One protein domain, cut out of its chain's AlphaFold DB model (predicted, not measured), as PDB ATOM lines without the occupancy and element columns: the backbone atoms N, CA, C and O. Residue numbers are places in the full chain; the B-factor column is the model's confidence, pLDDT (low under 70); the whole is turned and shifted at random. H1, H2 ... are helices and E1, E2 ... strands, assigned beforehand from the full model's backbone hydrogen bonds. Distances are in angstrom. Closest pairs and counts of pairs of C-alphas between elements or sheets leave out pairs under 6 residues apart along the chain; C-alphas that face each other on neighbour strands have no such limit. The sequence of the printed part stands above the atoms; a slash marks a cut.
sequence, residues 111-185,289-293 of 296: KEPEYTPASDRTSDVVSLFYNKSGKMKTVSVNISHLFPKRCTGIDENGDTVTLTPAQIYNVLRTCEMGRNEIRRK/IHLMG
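What this domain is: This is residues 111 to 185 and 289 to 293 of the 296 residues of an uncharacterized protein of Clostridiales bacterium (UniProt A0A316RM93). A strongly twisted sheet of five strands, E1 to E5, makes a wall, and one long helix, H1, lies slantwise over one face of it, nearest to E1 and E2. The strands follow one another along the chain as a meander, each the antiparallel neighbour of the one before, and no named helix covers the opposite face. The printed part has 80 residues, with five named strands and then one named helix; the sheet's order is E1, E2, E3, E4, E5, and the class is mixed, helices and strands. The whole is compact, with a radius of gyration of the C-alphas of 12.7 A and spans of 40 by 29 by 23 A.

Where its parts are: E1 is residues 111 to 116, 15.1 A long, and begins with C-alpha 111 at (222.954, 235.066, 223.259). E2, residues 125 to 132, is 21.6 A long, and E3, residues 135 to 142, is 22.9 A long. E4 is residues 152 to 155, 9.8 A, with C-alpha 152 at (228.584, 250.142, 234.938). E5 is residues 160 to 162, 6.9 A. H1, residues 165 to 183, is 26.8 A long and ends with C-alpha 183 at (236.127, 225.750, 242.001).

How they stand to each other: E1 and E2 form a hairpin, antiparallel at 159 degrees, with N 116 and O 125 2.8 A apart. E2 and E3 form a hairpin at 157 degrees, with N 137 and O 130 at 2.7 A. E3 and E4 form a hairpin at 138 degrees, with N 140 and O 154 at 2.8 A. E4 and E5 form a hairpin at 130 degrees, with N 153 and O 161 at 2.9 A. The pairing of E4 is staggered: its residues 152 to 154 pair with E5 and 154 to 155 with E3. E1 and E5 are the edge strands, and they are apart. H1 is on the sheet at a height over the sheet of 8.4 A, over E1 and E2 and only just over E3, on which 3 of its C-alphas fall. On the local plane its line stands at 52 degrees to E1, slantwise to the strands. The closest C-alphas of E1 and H1 are those of Tyr 115 and Gly 178, 5.8 A apart; those of E2 and H1 are Val 126 and Val 171, 5.9 A. In H1 every O i to N i+4 pair is within hydrogen-bond range.

The domain as a whole: The two C-alphas farthest apart, those of Ser 133 and Lys 185, are 40.2 A apart. Residues 186 to 288 are not printed, and C-alphas 185 and 289 are 29.4 A apart across this cut. No link between named elements is long. The mean pLDDT of the printed part is 92.5, and no printed residue is under 70.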
ATOM      1  N   LYS A 111     222.453 236.361 222.793       93.62
ATOM      2  CA  LYS A 111     222.954 235.066 223.259       93.62
ATOM      3  C   LYS A 111     223.156 235.102 224.773       93.62
ATOM      4  O   LYS A 111     223.110 236.178 225.375       93.62
ATOM      5  N   GLU A 112     223.389 233.944 225.378       94.06
ATOM      6  CA  GLU A 112     223.678 233.873 226.810       94.06
ATOM      7  C   GLU A 112     224.926 234.689 227.193       94.06
ATOM      8  O   GLU A 112     225.875 234.778 226.405       94.06
ATOM      9  N   PRO A 113     224.935 235.311 228.387       96.62
ATOM     10  CA  PRO A 113     226.123 235.963 228.913       96.62
ATOM     11  C   PRO A 113     227.316 235.014 229.047       96.62
ATOM     12  O   PRO A 113     227.162 233.862 229.444       96.62
ATOM     13  N   GLU A 114     228.518 235.530 228.817       97.62
ATOM     14  CA  GLU A 114     229.756 234.747 228.881       97.62
ATOM     15  C   GLU A 114     230.644 235.238 230.024       97.62
ATOM     16  O   GLU A 114     230.857 236.441 230.181       97.62
ATOM     17  N   TYR A 115     231.176 234.299 230.810       97.88
ATOM     18  CA  TYR A 115     232.167 234.574 231.847       97.88
ATOM     19  C   TYR A 115     233.582 234.351 231.310       97.88
ATOM     20  O   TYR A 115     233.920 233.258 230.857       97.88
ATOM     21  N   THR A 116     234.423 235.371 231.432       97.19
ATOM     22  CA  THR A 116     235.856 235.298 231.161       97.19
ATOM     23  C   THR A 116     236.601 235.328 232.495       97.19
ATOM     24  O   THR A 116     236.548 236.353 233.183       97.19
ATOM     25  N   PRO A 117     237.293 234.237 232.880       94.94
ATOM     26  CA  PRO A 117     238.082 234.196 234.104       94.94
ATOM     27  C   PRO A 117     239.173 235.268 234.146       94.94
ATOM     28  O   PRO A 117     239.663 235.727 233.113       94.94
ATOM     29  N   ALA A 118     239.584 235.621 235.361       93.25
ATOM     30  CA  ALA A 118     240.749 236.460 235.585       93.25
ATOM     31  C   ALA A 118     242.041 235.775 235.096       93.25
ATOM     32  O   ALA A 118     242.097 234.559 234.901       93.25
ATOM     33  N   SER A 119     243.086 236.577 234.912       92.06
ATOM     34  CA  SER A 119     244.442 236.144 234.567       92.06
ATOM     35  C   SER A 119     245.476 236.935 235.372       92.06
ATOM     36  O   SER A 119     245.122 237.807 236.166       92.06
ATOM     37  N   ASP A 120     246.765 236.699 235.120       88.81
ATOM     38  CA  ASP A 120     247.873 237.458 235.716       88.81
ATOM     39  C   ASP A 120     247.817 238.964 235.395       88.81
ATOM     40  O   ASP A 120     248.454 239.771 236.071       88.81
ATOM     41  N   ARG A 121     247.058 239.354 234.362       89.50
ATOM     42  CA  ARG A 121     246.990 240.729 233.841       89.50
ATOM     43  C   ARG A 121     245.599 241.341 233.860       89.50
ATOM     44  O   ARG A 121     245.473 242.542 233.619       89.50
ATOM     45  N   THR A 122     244.557 240.545 234.077       90.50
ATOM     46  CA  THR A 122     243.168 240.987 233.906       90.50
ATOM     47  C   THR A 122     242.275 240.458 235.014       90.50
ATOM     48  O   THR A 122     242.380 239.300 235.401       90.50
ATOM     49  N   SER A 123     241.342 241.284 235.478       90.44
ATOM     50  CA  SER A 123     240.227 240.827 236.313       90.44
ATOM     51  C   SER A 123     239.246 239.982 235.504       90.44
ATOM     52  O   SER A 123     239.254 240.014 234.271       90.44
ATOM     53  N   ASP A 124     238.381 239.255 236.201       94.31
ATOM     54  CA  ASP A 124     237.296 238.525 235.571       94.31
ATOM     55  C   ASP A 124     236.219 239.476 235.032       94.31
ATOM     56  O   ASP A 124     235.924 240.543 235.588       94.31
ATOM     57  N   VAL A 125     235.659 239.091 233.889       96.88
ATOM     58  CA  VAL A 125     234.726 239.903 233.106       96.88
ATOM     59  C   VAL A 125     233.516 239.060 232.745       96.88
ATOM     60  O   VAL A 125     233.654 237.904 232.358       96.88
ATOM     61  N   VAL A 126     232.330 239.656 232.812       98.12
ATOM     62  CA  VAL A 126     231.128 239.091 232.197       98.12
ATOM     63  C   VAL A 126     230.746 239.920 230.983       98.12
ATOM     64  O   VAL A 126     230.594 241.137 231.077       98.12
ATOM     65  N   SER A 127     230.580 239.254 229.846       98.06
ATOM     66  CA  SER A 127     230.092 239.861 228.611       98.06
ATOM     67  C   SER A 127     228.601 239.596 228.466       98.06
ATOM     68  O   SER A 127     228.156 238.452 228.528       98.06
ATOM     69  N   LEU A 128     227.825 240.656 228.268       97.12
ATOM     70  CA  LEU A 128     226.393 240.598 228.011       97.12
ATOM     71  C   LEU A 128     226.113 240.885 226.536       97.12
ATOM     72  O   LEU A 128     226.716 241.801 225.978       97.12
ATOM     73  N   PHE A 129     225.162 240.172 225.930       95.50
ATOM     74  CA  PHE A 129     224.891 240.260 224.493       95.50
ATOM     75  C   PHE A 129     223.428 240.585 224.211       95.50
ATOM     76  O   PHE A 129     222.529 239.831 224.583       95.50
ATOM     77  N   TYR A 130     223.191 241.687 223.504       91.62
ATOM     78  CA  TYR A 130     221.848 242.196 223.229       91.62
ATOM     79  C   TYR A 130     221.662 242.532 221.759       91.62
ATOM     80  O   TYR A 130     222.570 243.043 221.116       91.62
ATOM     81  N   ASN A 131     220.469 242.313 221.227       88.88
ATOM     82  CA  ASN A 131     220.075 242.814 219.923       88.88
ATOM     83  C   ASN A 131     219.473 244.209 220.080       88.88
ATOM     84  O   ASN A 131     218.490 244.413 220.788       88.88
ATOM     85  N   LYS A 132     220.058 245.185 219.381       81.75
ATOM     86  CA  LYS A 132     219.525 246.544 219.264       81.75
ATOM     87  C   LYS A 132     219.524 246.949 217.798       81.75
ATOM     88  O   LYS A 132     220.571 246.978 217.152       81.75
ATOM     89  N   SER A 133     218.342 247.251 217.262       77.44
ATOM     90  CA  SER A 133     218.156 247.615 215.847       77.44
ATOM     91  C   SER A 133     218.694 246.558 214.866       77.44
ATOM     92  O   SER A 133     219.339 246.896 213.874       77.44
ATOM     93  N   GLY A 134     218.473 245.272 215.167       78.94
ATOM     94  CA  GLY A 134     218.906 244.148 214.323       78.94
ATOM     95  C   GLY A 134     220.417 243.892 214.312       78.94
ATOM     96  O   GLY A 134     220.895 243.120 213.486       78.94
ATOM     97  N   LYS A 135     221.181 244.542 215.199       85.25
ATOM     98  CA  LYS A 135     222.611 244.290 215.393       85.25
ATOM     99  C   LYS A 135     222.869 243.817 216.813       85.25
ATOM    100  O   LYS A 135     222.341 244.401 217.761       85.25
ATOM    101  N   MET A 136     223.734 242.819 216.937       90.06
ATOM    102  CA  MET A 136     224.260 242.401 218.226       90.06
ATOM    103  C   MET A 136     225.156 243.506 218.801       90.06
ATOM    104  O   MET A 136     225.967 244.110 218.094       90.06
ATOM    105  N   LYS A 137     224.967 243.767 220.085       91.31
ATOM    106  CA  LYS A 137     225.668 244.718 220.935       91.31
ATOM    107  C   LYS A 137     226.237 243.964 222.119       91.31
ATOM    108  O   LYS A 137     225.610 243.013 222.592       91.31
ATOM    109  N   THR A 138     227.387 244.414 222.597       95.56
ATOM    110  CA  THR A 138     228.084 243.757 223.701       95.56
ATOM    111  C   THR A 138     228.348 244.770 224.794       95.56
ATOM    112  O   THR A 138     228.813 245.870 224.519       95.56
ATOM    113  N   VAL A 139     228.067 244.387 226.036       96.31
ATOM    114  CA  VAL A 139     228.465 245.152 227.218       96.31
ATOM    115  C   VAL A 139     229.362 244.273 228.071       96.31
ATOM    116  O   VAL A 139     228.917 243.254 228.597       96.31
ATOM    117  N   SER A 140     230.617 244.675 228.214       97.38
ATOM    118  CA  SER A 140     231.616 243.994 229.032       97.38
ATOM    119  C   SER A 140     231.642 244.602 230.428       97.38
ATOM    120  O   SER A 140     231.799 245.814 230.594       97.38
ATOM    121  N   VAL A 141     231.503 243.764 231.449       97.50
ATOM    122  CA  VAL A 141     231.435 244.184 232.849       97.50
ATOM    123  C   VAL A 141     232.586 243.555 233.620       97.50
ATOM    124  O   VAL A 141     232.610 242.347 233.832       97.50
ATOM    125  N   ASN A 142     233.544 244.379 234.044       94.69
ATOM    126  CA  ASN A 142     234.606 243.951 234.951       94.69
ATOM    127  C   ASN A 142     234.028 243.820 236.364       94.69
ATOM    128  O   ASN A 142     233.517 244.796 236.919       94.69
ATOM    129  N   ILE A 143     234.119 242.625 236.946       93.38
ATOM    130  CA  ILE A 143     233.499 242.319 238.239       93.38
ATOM    131  C   ILE A 143     234.106 243.161 239.364       93.38
ATOM    132  O   ILE A 143     233.379 243.631 240.237       93.38
ATOM    133  N   SER A 144     235.407 243.458 239.296       88.75
ATOM    134  CA  SER A 144     236.085 244.319 240.276       88.75
ATOM    135  C   SER A 144     235.621 245.781 240.236       88.75
ATOM    136  O   SER A 144     235.932 246.547 241.142       88.75
ATOM    137  N   HIS A 145     234.882 246.186 239.197       87.62
ATOM    138  CA  HIS A 145     234.338 247.537 239.056       87.62
ATOM    139  C   HIS A 145     232.875 247.650 239.512       87.62
ATOM    140  O   HIS A 145     232.310 248.746 239.467       87.62
ATOM    141  N   LEU A 146     232.253 246.548 239.943       89.25
ATOM    142  CA  LEU A 146     230.894 246.561 240.471       89.25
ATOM    143  C   LEU A 146     230.895 246.996 241.932       89.25
ATOM    144  O   LEU A 146     231.296 246.254 242.827       89.25
ATOM    145  N   PHE A 147     230.372 248.193 242.178       83.75
ATOM    146  CA  PHE A 147     230.202 248.729 243.523       83.75
ATOM    147  C   PHE A 147     228.763 249.202 243.742       83.75
ATOM    148  O   PHE A 147     228.074 249.559 242.775       83.75
ATOM    149  N   PRO A 148     228.292 249.262 245.002       84.19
ATOM    150  CA  PRO A 148     226.984 249.820 245.313       84.19
ATOM    151  C   PRO A 148     226.788 251.193 244.669       84.19
ATOM    152  O   PRO A 148     227.645 252.070 244.790       84.19
ATOM    153  N   LYS A 149     225.655 251.383 243.982       73.38
ATOM    154  CA  LYS A 149     225.302 252.623 243.253       73.38
ATOM    155  C   LYS A 149     226.226 252.991 242.078       73.38
ATOM    156  O   LYS A 149     226.035 254.042 241.468       73.38
ATOM    157  N   ARG A 150     227.198 252.142 241.730       83.00
ATOM    158  CA  ARG A 150     228.072 252.286 240.558       83.00
ATOM    159  C   ARG A 150     228.199 250.937 239.849       83.00
ATOM    160  O   ARG A 150     229.210 250.251 239.939       83.00
ATOM    161  N   CYS A 151     227.126 250.569 239.159       91.31
ATOM    162  CA  CYS A 151     227.037 249.355 238.356       91.31
ATOM    163  C   CYS A 151     227.103 249.732 236.874       91.31
ATOM    164  O   CYS A 151     226.094 250.089 236.266       91.31
ATOM    165  N   THR A 152     228.310 249.712 236.316       95.12
ATOM    166  CA  THR A 152     228.584 250.142 234.938       95.12
ATOM    167  C   THR A 152     229.335 249.073 234.158       95.12
ATOM    168  O   THR A 152     230.129 248.333 234.735       95.12
ATOM    169  N   GLY A 153     229.126 249.037 232.846       95.56
ATOM    170  CA  GLY A 153     229.909 248.258 231.890       95.56
ATOM    171  C   GLY A 153     230.512 249.143 230.803       95.56
ATOM    172  O   GLY A 153     230.297 250.355 230.791       95.56
ATOM    173  N   ILE A 154     231.254 248.523 229.894       96.56
ATOM    174  CA  ILE A 154     231.830 249.152 228.706       96.56
ATOM    175  C   ILE A 154     231.172 248.536 227.473       96.56
ATOM    176  O   ILE A 154     231.116 247.310 227.370       96.56
ATOM    177  N   ASP A 155     230.643 249.359 226.573       94.69
ATOM    178  CA  ASP A 155     230.048 248.886 225.321       94.69
ATOM    179  C   ASP A 155     231.108 248.569 224.245       94.69
ATOM    180  O   ASP A 155     232.313 248.717 224.462       94.69
ATOM    181  N   GLU A 156     230.679 248.144 223.054       90.81
ATOM    182  CA  GLU A 156     231.609 247.829 221.963       90.81
ATOM    183  C   GLU A 156     232.411 249.026 221.414       90.81
ATOM    184  O   GLU A 156     233.384 248.817 220.687       90.81
ATOM    185  N   ASN A 157     232.021 250.262 221.738       92.31
ATOM    186  CA  ASN A 157     232.705 251.488 221.319       92.31
ATOM    187  C   ASN A 157     233.700 251.985 222.379       92.31
ATOM    188  O   ASN A 157     234.466 252.910 222.114       92.31
ATOM    189  N   GLY A 158     233.722 251.357 223.560       93.56
ATOM    190  CA  GLY A 158     234.527 251.792 224.699       93.56
ATOM    191  C   GLY A 158     233.802 252.771 225.626       93.56
ATOM    192  O   GLY A 158     234.418 253.276 226.568       93.56
ATOM    193  N   ASP A 159     232.512 253.028 225.401       95.19
ATOM    194  CA  ASP A 159     231.732 253.969 226.192       95.19
ATOM    195  C   ASP A 159     231.211 253.318 227.478       95.19
ATOM    196  O   ASP A 159     230.812 252.151 227.518       95.19
ATOM    197  N   THR A 160     231.190 254.097 228.564       95.62
ATOM    198  CA  THR A 160     230.644 253.637 229.846       95.62
ATOM    199  C   THR A 160     229.121 253.640 229.807       95.62
ATOM    200  O   THR A 160     228.499 254.681 229.601       95.62
ATOM    201  N   VAL A 161     228.518 252.489 230.093       94.00
ATOM    202  CA  VAL A 161     227.065 252.306 230.149       94.00
ATOM    203  C   VAL A 161     226.616 251.927 231.555       94.00
ATOM    204  O   VAL A 161     227.216 251.075 232.210       94.00
ATOM    205  N   THR A 162     225.541 252.552 232.035       93.56
ATOM    206  CA  THR A 162     224.895 252.163 233.295       93.56
ATOM    207  C   THR A 162     224.091 250.889 233.084       93.56
ATOM    208  O   THR A 162     223.283 250.812 232.157       93.56
ATOM    209  N   LEU A 163     224.300 249.903 233.952       93.75
ATOM    210  CA  LEU A 163     223.608 248.622 233.881       93.75
ATOM    211  C   LEU A 163     222.195 248.733 234.458       93.75
ATOM    212  O   LEU A 163     221.976 249.383 235.482       93.75
ATOM    213  N   THR A 164     221.234 248.062 233.826       93.12
ATOM    214  CA  THR A 164     219.891 247.876 234.393       93.12
ATOM    215  C   THR A 164     219.912 246.829 235.516       93.12
ATOM    216  O   THR A 164     220.819 245.994 235.552       93.12
ATOM    217  N   PRO A 165     218.900 246.781 236.404       94.25
ATOM    218  CA  PRO A 165     218.805 245.731 237.422       94.25
ATOM    219  C   PRO A 165     218.880 244.311 236.844       94.25
ATOM    220  O   PRO A 165     219.594 243.466 237.378       94.25
ATOM    221  N   ALA A 166     218.211 244.058 235.714       94.94
ATOM    222  CA  ALA A 166     218.272 242.776 235.011       94.94
ATOM    223  C   ALA A 166     219.696 242.436 234.540       94.94
ATOM    224  O   ALA A 166     220.156 241.307 234.707       94.94
ATOM    225  N   GLN A 167     220.424 243.425 234.010       95.25
ATOM    226  CA  GLN A 167     221.818 243.257 233.603       95.25
ATOM    227  C   GLN A 167     222.730 242.975 234.800       95.25
ATOM    228  O   GLN A 167     223.555 242.071 234.722       95.25
ATOM    229  N   ILE A 168     222.560 243.689 235.918       95.62
ATOM    230  CA  ILE A 168     223.326 243.459 237.154       95.62
ATOM    231  C   ILE A 168     223.080 242.040 237.675       95.62
ATOM    232  O   ILE A 168     224.032 241.333 238.004       95.62
ATOM    233  N   TYR A 169     221.817 241.606 237.711       96.50
ATOM    234  CA  TYR A 169     221.449 240.258 238.137       96.50
ATOM    235  C   TYR A 169     222.116 239.188 237.261       96.50
ATOM    236  O   TYR A 169     222.750 238.271 237.782       96.50
ATOM    237  N   ASN A 170     222.055 239.344 235.933       97.06
ATOM    238  CA  ASN A 170     222.694 238.416 234.998       97.06
ATOM    239  C   ASN A 170     224.218 238.402 235.128       97.06
ATOM    240  O   ASN A 170     224.812 237.330 235.090       97.06
ATOM    241  N   VAL A 171     224.858 239.557 235.338       97.50
ATOM    242  CA  VAL A 171     226.307 239.615 235.571       97.50
ATOM    243  C   VAL A 171     226.695 238.822 236.812       97.50
ATOM    244  O   VAL A 171     227.606 237.998 236.750       97.50
ATOM    245  N   LEU A 172     225.997 239.035 237.930       96.44
ATOM    246  CA  LEU A 172     226.284 238.314 239.166       96.44
ATOM    247  C   LEU A 172     226.044 236.807 239.014       96.44
ATOM    248  O   LEU A 172     226.892 236.020 239.430       96.44
ATOM    249  N   ARG A 173     224.933 236.410 238.377       96.31
ATOM    250  CA  ARG A 173     224.592 235.004 238.111       96.31
ATOM    251  C   ARG A 173     225.686 234.322 237.294       96.31
ATOM    252  O   ARG A 173     226.202 233.284 237.696       96.31
ATOM    253  N   THR A 174     226.061 234.917 236.165       97.50
ATOM    254  CA  THR A 174     227.061 234.362 235.247       97.50
ATOM    255  C   THR A 174     228.452 234.318 235.876       97.50
ATOM    256  O   THR A 174     229.159 233.325 235.722       97.50
ATOM    257  N   CYS A 175     228.828 235.341 236.650       96.25
ATOM    258  CA  CYS A 175     230.062 235.336 237.434       96.25
ATOM    259  C   CYS A 175     230.073 234.191 238.457       96.25
ATOM    260  O   CYS A 175     231.041 233.438 238.535       96.25
ATOM    261  N   GLU A 176     228.991 234.010 239.217       94.25
ATOM    262  CA  GLU A 176     228.905 232.954 240.225       94.25
ATOM    263  C   GLU A 176     228.978 231.553 239.610       94.25
ATOM    264  O   GLU A 176     229.713 230.709 240.125       94.25
ATOM    265  N   MET A 177     228.291 231.329 238.485       94.44
ATOM    266  CA  MET A 177     228.371 230.082 237.720       94.44
ATOM    267  C   MET A 177     229.800 229.811 237.231       94.44
ATOM    268  O   MET A 177     230.349 228.748 237.517       94.44
ATOM    269  N   GLY A 178     230.441 230.789 236.587       95.88
ATOM    270  CA  GLY A 178     231.800 230.637 236.066       95.88
ATOM    271  C   GLY A 178     232.852 230.420 237.160       95.88
ATOM    272  O   GLY A 178     233.703 229.534 237.054       95.88
ATOM    273  N   ARG A 179     232.765 231.156 238.277       94.81
ATOM    274  CA  ARG A 179     233.624 230.921 239.453       94.81
ATOM    275  C   ARG A 179     233.375 229.537 240.061       94.81
ATOM    276  O   ARG A 179     234.318 228.883 240.503       94.81
ATOM    277  N   ASN A 180     232.133 229.052 240.053       94.00
ATOM    278  CA  ASN A 180     231.802 227.712 240.536       94.00
ATOM    279  C   ASN A 180     232.415 226.601 239.677       94.00
ATOM    280  O   ASN A 180     232.930 225.626 240.220       94.00
ATOM    281  N   GLU A 181     232.405 226.746 238.353       95.06
ATOM    282  CA  GLU A 181     233.062 225.796 237.449       95.06
ATOM    283  C   GLU A 181     234.563 225.701 237.715       95.06
ATOM    284  O   GLU A 181     235.113 224.603 237.752       95.06
ATOM    285  N   ILE A 182     235.220 226.836 237.971       95.19
ATOM    286  CA  ILE A 182     236.633 226.875 238.361       95.19
ATOM    287  C   ILE A 182     236.847 226.123 239.673       95.19
ATOM    288  O   ILE A 182     237.712 225.251 239.744       95.19
ATOM    289  N   ARG A 183     236.035 226.416 240.698       94.50
ATOM    290  CA  ARG A 183     236.127 225.750 242.001       94.50
ATOM    291  C   ARG A 183     235.995 224.234 241.865       94.50
ATOM    292  O   ARG A 183     236.770 223.506 242.471       94.50
ATOM    293  N   ARG A 184     235.043 223.738 241.079       93.25
ATOM    294  CA  ARG A 184     234.746 222.297 240.994       93.25
ATOM    295  C   ARG A 184     235.822 221.467 240.286       93.25
ATOM    296  O   ARG A 184     235.736 220.244 240.330       93.25
ATOM    297  N   LYS A 185     236.829 222.097 239.667       94.06
ATOM    298  CA  LYS A 185     237.962 221.393 239.040       94.06
ATOM    299  C   LYS A 185     238.827 220.637 240.047       94.06
ATOM    300  O   LYS A 185     239.427 219.634 239.679       94.06
ATOM    301  N   ILE A 289     221.123 242.729 246.041       90.94
ATOM    302  CA  ILE A 289     220.533 243.785 246.879       90.94
ATOM    303  C   ILE A 289     221.587 244.759 247.406       90.94
ATOM    304  O   ILE A 289     221.356 245.973 247.407       90.94
ATOM    305  N   HIS A 290     222.760 244.250 247.787       89.62
ATOM    306  CA  HIS A 290     223.875 245.089 248.204       89.62
ATOM    307  C   HIS A 290     224.304 246.075 247.102       89.62
ATOM    308  O   HIS A 290     224.477 247.265 247.378       89.62
ATOM    309  N   LEU A 291     224.422 245.614 245.850       89.94
ATOM    310  CA  LEU A 291     224.777 246.471 244.711       89.94
ATOM    311  C   LEU A 291     223.697 247.506 244.379       89.94
ATOM    312  O   LEU A 291     224.021 248.658 244.069       89.94
ATOM    313  N   MET A 292     222.423 247.140 244.531       87.62
ATOM    314  CA  MET A 292     221.296 248.062 244.353       87.62
ATOM    315  C   MET A 292     221.210 249.141 245.450       87.62
ATOM    316  O   MET A 292     220.337 250.005 245.408       87.62
ATOM    317  N   GLY A 293     222.128 249.147 246.425       74.12
ATOM    318  CA  GLY A 293     222.218 250.187 247.451       74.12
ATOM    319  C   GLY A 293     221.142 250.083 248.532       74.12
ATOM    320  O   GLY A 293     220.917 251.056 249.255       74.12
TER     321      GLY A 293